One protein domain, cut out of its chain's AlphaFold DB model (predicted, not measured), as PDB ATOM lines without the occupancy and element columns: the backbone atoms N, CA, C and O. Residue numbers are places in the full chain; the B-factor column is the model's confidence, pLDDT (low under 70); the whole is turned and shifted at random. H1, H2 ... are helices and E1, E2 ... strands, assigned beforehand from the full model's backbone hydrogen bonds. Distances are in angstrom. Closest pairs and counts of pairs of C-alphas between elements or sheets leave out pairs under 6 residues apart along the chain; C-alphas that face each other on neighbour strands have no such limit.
ATOM      1  N   THR A 148     -12.518 -25.723 -43.861       72.69
ATOM      2  CA  THR A 148     -13.429 -26.579 -43.106       72.69
ATOM      3  C   THR A 148     -14.826 -25.991 -43.229       72.69
ATOM      4  O   THR A 148     -15.059 -24.858 -42.817       72.69
ATOM      5  N   PHE A 149     -15.745 -26.751 -43.809       75.31
ATOM      6  CA  PHE A 149     -17.156 -26.410 -43.873       75.31
ATOM      7  C   PHE A 149     -17.876 -27.120 -42.732       75.31
ATOM      8  O   PHE A 149     -17.781 -28.341 -42.595       75.31
ATOM      9  N   LEU A 150     -18.591 -26.351 -41.918       79.44
ATOM     10  CA  LEU A 150     -19.472 -26.885 -40.893       79.44
ATOM     11  C   LEU A 150     -20.886 -26.894 -41.465       79.44
ATOM     12  O   LEU A 150     -21.433 -25.847 -41.805       79.44
ATOM     13  N   LEU A 151     -21.456 -28.085 -41.602       81.06
ATOM     14  CA  LEU A 151     -22.829 -28.267 -42.044       81.06
ATOM     15  C   LEU A 151     -23.717 -28.205 -40.807       81.06
ATOM     16  O   LEU A 151     -23.773 -29.153 -40.025       81.06
ATOM     17  N   GLY A 152     -24.358 -27.057 -40.610       82.31
ATOM     18  CA  GLY A 152     -25.368 -26.867 -39.578       82.31
ATOM     19  C   GLY A 152     -26.763 -27.137 -40.133       82.31
ATOM     20  O   GLY A 152     -27.075 -26.709 -41.241       82.31
ATOM     21  N   SER A 153     -27.609 -27.811 -39.356       78.75
ATOM     22  CA  SER A 153     -29.055 -27.828 -39.598       78.75
ATOM     23  C   SER A 153     -29.756 -26.976 -38.549       78.75
ATOM     24  O   SER A 153     -29.570 -27.212 -37.351       78.75
ATOM     25  N   PHE A 154     -30.599 -26.044 -38.989       77.62
ATOM     26  CA  PHE A 154     -31.576 -25.406 -38.115       77.62
ATOM     27  C   PHE A 154     -32.741 -26.369 -37.922       77.62
ATOM     28  O   PHE A 154     -33.303 -26.873 -38.893       77.62
ATOM     29  N   MET A 155     -33.065 -26.657 -36.668       73.00
ATOM     30  CA  MET A 155     -34.170 -27.539 -36.322       73.00
ATOM     31  C   MET A 155     -35.172 -26.800 -35.452       73.00
ATOM     32  O   MET A 155     -34.810 -25.954 -34.636       73.00
ATOM     33  N   THR A 156     -36.437 -27.158 -35.623       76.56
ATOM     34  CA  THR A 156     -37.547 -26.671 -34.813       76.56
ATOM     35  C   THR A 156     -38.172 -27.855 -34.109       76.56
ATOM     36  O   THR A 156     -38.451 -28.883 -34.731       76.56
ATOM     37  N   GLN A 157     -38.380 -27.717 -32.806       76.88
ATOM     38  CA  GLN A 157     -39.067 -28.734 -32.028       76.88
ATOM     39  C   GLN A 157     -40.579 -28.676 -32.274       76.88
ATOM     40  O   GLN A 157     -41.159 -27.612 -32.490       76.88
ATOM     41  N   LYS A 158     -41.224 -29.844 -32.281       76.19
ATOM     42  CA  LYS A 158     -42.688 -29.957 -32.274       76.19
ATOM     43  C   LYS A 158     -43.172 -29.959 -30.825       76.19
ATOM     44  O   LYS A 158     -42.451 -30.418 -29.951       76.19
ATOM     45  N   THR A 159     -44.413 -29.534 -30.591       73.06
ATOM     46  CA  THR A 159     -45.049 -29.420 -29.260       73.06
ATOM     47  C   THR A 159     -44.953 -30.685 -28.392       73.06
ATOM     48  O   THR A 159     -45.033 -30.598 -27.175       73.06
ATOM     49  N   SER A 160     -44.757 -31.859 -28.995       78.12
ATOM     50  CA  SER A 160     -44.643 -33.149 -28.300       78.12
ATOM     51  C   SER A 160     -43.201 -33.623 -28.059       78.12
ATOM     52  O   SER A 160     -43.009 -34.757 -27.630       78.12
ATOM     53  N   SER A 161     -42.181 -32.817 -28.369       76.25
ATOM     54  CA  SER A 161     -40.769 -33.163 -28.170       76.25
ATOM     55  C   SER A 161     -40.033 -32.022 -27.476       76.25
ATOM     56  O   SER A 161     -39.980 -30.915 -28.003       76.25
ATOM     57  N   THR A 162     -39.444 -32.311 -26.315       81.44
ATOM     58  CA  THR A 162     -38.684 -31.348 -25.499       81.44
ATOM     59  C   THR A 162     -37.175 -31.572 -25.566       81.44
ATOM     60  O   THR A 162     -36.420 -30.886 -24.895       81.44
ATOM     61  N   VAL A 163     -36.696 -32.504 -26.398       81.12
ATOM     62  CA  VAL A 163     -35.283 -32.937 -26.410       81.12
ATOM     63  C   VAL A 163     -34.308 -31.777 -26.665       81.12
ATOM     64  O   VAL A 163     -33.195 -31.791 -26.151       81.12
ATOM     65  N   ILE A 164     -34.709 -30.765 -27.442       78.56
ATOM     66  CA  ILE A 164     -33.851 -29.616 -27.769       78.56
ATOM     67  C   ILE A 164     -33.934 -28.529 -26.684       78.56
ATOM     68  O   ILE A 164     -32.893 -27.985 -26.307       78.56
ATOM     69  N   SER A 165     -35.128 -28.238 -26.155       81.50
ATOM     70  CA  SER A 165     -35.297 -27.309 -25.027       81.50
ATOM     71  C   SER A 165     -34.685 -27.836 -23.728       81.50
ATOM     72  O   SER A 165     -34.009 -27.079 -23.040       81.50
ATOM     73  N   ASP A 166     -34.829 -29.128 -23.431       83.00
ATOM     74  CA  ASP A 166     -34.262 -29.766 -22.233       83.00
ATOM     75  C   ASP A 166     -32.731 -29.833 -22.301       83.00
ATOM     76  O   ASP A 166     -32.049 -29.733 -21.284       83.00
ATOM     77  N   ALA A 167     -32.170 -29.955 -23.510       80.75
ATOM     78  CA  ALA A 167     -30.728 -29.881 -23.726       80.75
ATOM     79  C   ALA A 167     -30.172 -28.445 -23.624       80.75
ATOM     80  O   ALA A 167     -28.955 -28.265 -23.672       80.75
ATOM     81  N   GLY A 168     -31.033 -27.423 -23.518       82.50
ATOM     82  CA  GLY A 168     -30.633 -26.013 -23.460       82.50
ATOM     83  C   GLY A 168     -30.008 -25.490 -24.757       82.50
ATOM     84  O   GLY A 168     -29.271 -24.507 -24.736       82.50
ATOM     85  N   VAL A 169     -30.263 -26.148 -25.895       81.94
ATOM     86  CA  VAL A 169     -29.654 -25.824 -27.200       81.94
ATOM     87  C   VAL A 169     -30.633 -25.008 -28.055       81.94
ATOM     88  O   VAL A 169     -30.835 -25.272 -29.242       81.94
ATOM     89  N   THR A 170     -31.276 -24.012 -27.446       79.69
ATOM     90  CA  THR A 170     -32.302 -23.160 -28.063       79.69
ATOM     91  C   THR A 170     -31.870 -21.694 -28.108       79.69
ATOM     92  O   THR A 170     -31.197 -21.193 -27.214       79.69
ATOM     93  N   ILE A 171     -32.244 -20.997 -29.183       77.56
ATOM     94  CA  ILE A 171     -32.147 -19.531 -29.295       77.56
ATOM     95  C   ILE A 171     -33.462 -18.894 -28.808       77.56
ATOM     96  O   ILE A 171     -33.462 -17.803 -28.247       77.56
ATOM     97  N   SER A 172     -34.583 -19.592 -29.011       71.69
ATOM     98  CA  SER A 172     -35.917 -19.277 -28.487       71.69
ATOM     99  C   SER A 172     -36.716 -20.574 -28.293       71.69
ATOM    100  O   SER A 172     -36.285 -21.623 -28.772       71.69
ATOM    101  N   ASP A 173     -37.891 -20.518 -27.655       69.25
ATOM    102  CA  ASP A 173     -38.721 -21.694 -27.309       69.25
ATOM    103  C   ASP A 173     -39.041 -22.646 -28.482       69.25
ATOM    104  O   ASP A 173     -39.376 -23.812 -28.271       69.25
ATOM    105  N   THR A 174     -38.903 -22.179 -29.728       67.00
ATOM    106  CA  THR A 174     -39.229 -22.945 -30.943       67.00
ATOM    107  C   THR A 174     -38.031 -23.122 -31.891       67.00
ATOM    108  O   THR A 174     -38.110 -23.893 -32.850       67.00
ATOM    109  N   VAL A 175     -36.901 -22.444 -31.660       72.44
ATOM    110  CA  VAL A 175     -35.759 -22.428 -32.594       72.44
ATOM    111  C   VAL A 175     -34.492 -22.933 -31.912       72.44
ATOM    112  O   VAL A 175     -34.018 -22.342 -30.942       72.44
ATOM    113  N   ALA A 176     -33.913 -24.009 -32.450       78.00
ATOM    114  CA  ALA A 176     -32.643 -24.551 -31.985       78.00
ATOM    115  C   ALA A 176     -31.450 -23.687 -32.428       78.00
ATOM    116  O   ALA A 176     -31.457 -23.106 -33.519       78.00
ATOM    117  N   LEU A 177     -30.378 -23.685 -31.631       82.56
ATOM    118  CA  LEU A 177     -29.048 -23.323 -32.128       82.56
ATOM    119  C   LEU A 177     -28.674 -24.248 -33.306       82.56
ATOM    120  O   LEU A 177     -29.133 -25.392 -33.351       82.56
ATOM    121  N   PRO A 178     -27.862 -23.792 -34.278       82.69
ATOM    122  CA  PRO A 178     -27.468 -24.624 -35.409       82.69
ATOM    123  C   PRO A 178     -26.740 -25.876 -34.917       82.69
ATOM    124  O   PRO A 178     -25.649 -25.803 -34.349       82.69
ATOM    125  N   ILE A 179     -27.347 -27.038 -35.153       81.38
ATOM    126  CA  ILE A 179     -26.784 -28.321 -34.742       81.38
ATOM    127  C   ILE A 179     -25.838 -28.801 -35.834       81.38
ATOM    128  O   ILE A 179     -26.215 -28.891 -37.006       81.38
ATOM    129  N   LEU A 180     -24.605 -29.114 -35.442       83.25
ATOM    130  CA  LEU A 180     -23.589 -29.640 -36.344       83.25
ATOM    131  C   LEU A 180     -24.002 -31.033 -36.834       83.25
ATOM    132  O   LEU A 180     -24.088 -31.979 -36.054       83.25
ATOM    133  N   ARG A 181     -24.245 -31.161 -38.139       83.38
ATOM    134  CA  ARG A 181     -24.582 -32.428 -38.810       83.38
ATOM    135  C   ARG A 181     -23.403 -33.063 -39.518       83.38
ATOM    136  O   ARG A 181     -23.390 -34.270 -39.726       83.38
ATOM    137  N   GLY A 182     -22.409 -32.264 -39.871       78.19
ATOM    138  CA  GLY A 182     -21.222 -32.771 -40.527       78.19
ATOM    139  C   GLY A 182     -20.126 -31.731 -40.600       78.19
ATOM    140  O   GLY A 182     -20.373 -30.525 -40.577       78.19
ATOM    141  N   VAL A 183     -18.899 -32.222 -40.710       79.94
ATOM    142  CA  VAL A 183     -17.717 -31.409 -40.964       79.94
ATOM    143  C   VAL A 183     -17.103 -31.912 -42.258       79.94
ATOM    144  O   VAL A 183     -16.675 -33.062 -42.338       79.94
ATOM    145  N   LEU A 184     -17.066 -31.060 -43.279       73.94
ATOM    146  CA  LEU A 184     -16.387 -31.352 -44.535       73.94
ATOM    147  C   LEU A 184     -15.071 -30.582 -44.562       73.94
ATOM    148  O   LEU A 184     -15.059 -29.354 -44.536       73.94
ATOM    149  N   MET A 185     -13.958 -31.297 -44.661       72.12
ATOM    150  CA  MET A 185     -12.642 -30.689 -44.835       72.12
ATOM    151  C   MET A 185     -12.253 -30.747 -46.311       72.12
ATOM    152  O   MET A 185     -12.219 -31.824 -46.908       72.12
ATOM    153  N   SER A 186     -11.963 -29.592 -46.906       68.44
ATOM    154  CA  SER A 186     -11.339 -29.506 -48.226       68.44
ATOM    155  C   SER A 186      -9.869 -29.152 -48.062       68.44
ATOM    156  O   SER A 186      -9.536 -28.159 -47.409       68.44
ATOM    157  N   ALA A 187      -8.990 -29.961 -48.652       64.75
ATOM    158  CA  ALA A 187      -7.562 -29.680 -48.677       64.75
ATOM    159  C   ALA A 187      -7.263 -28.414 -49.502       64.75
ATOM    160  O   ALA A 187      -8.063 -27.978 -50.333       64.75
TER     161      ALA A 187
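AT A GLANCE: This is residues 148 to 187 of the 201 residues of an uncharacterized protein of Dehalococcoidia bacterium (UniProt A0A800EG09). A ribbon of two long antiparallel strands, E1 and E3, makes one end of a rod, and a loose head of loops with the short helix H1 and the short strand E2 makes the other. The chain leaves the ribbon after E1, runs through the head and comes back into the ribbon as E3. The printed part has 40 residues with one named helix and three named strands, in the order E1, H1, E2, E3, and its class is mostly strand. The whole is loose, with a radius of gyration of the C-alphas of 12.4 A, and the C-alphas span 42 by 15 by 13 A along their three main axes.

IN THESE COORDINATES: E3, residues 179 to 186, is the longest strand, at 20.5 A from first to last C-alpha; C-alpha 186 stands at (-11.339, -29.506, -48.226). E1, residues 148 to 153, is 16.1 A long and begins at C-alpha 148, (-13.429, -26.579, -43.106). H1, residues 163 to 166, is 5.3 A long, with C-alpha 163 at (-35.283, -32.937, -26.410). E2, residues 170 to 172, is also 5.3 A long.

HOW THE PARTS SIT: E1 and E3 are antiparallel neighbours, with 156 degrees between their N-to-C directions. C-alphas 148 and 185 face each other at 4.5 A, and C-alphas 153 and 179 at 5.4 A. Among the backbone pairs within hydrogen-bond range are N 149 and O 184, 2.8 A apart, and N 153 and O 179, 2.9 A apart. E2 is apart from E1 and from E3, and pairs with no named strand; its residues 170 to 172 pair with residues 175 to 176, antiparallel. H1 is apart from E3. The closest C-alphas of H1 and E2 are those of Ile 164 and Thr 170, 6.6 A apart, and the two centres are 9.9 A apart. With four residues, H1 is too short for any pair of O i and N i+4 inside it, and its one pair of O i and N i+3 is not within hydrogen-bond range.

THE WHOLE: The two C-alphas farthest apart are those of Ser 160 and Ala 187, at 42.5 A, while those of Thr 148 and Ala 187, the first and last printed, are 8.7 A apart. The printed part has no cut. The link from H1 to E2 is tight, with 3 residues; the links from E1 to H1, with 9 residues, and from E2 to E3, with 6, are short. The mean pLDDT of the printed part is 77.4, and residues 173 to 174 and 186 to 187 are under 70.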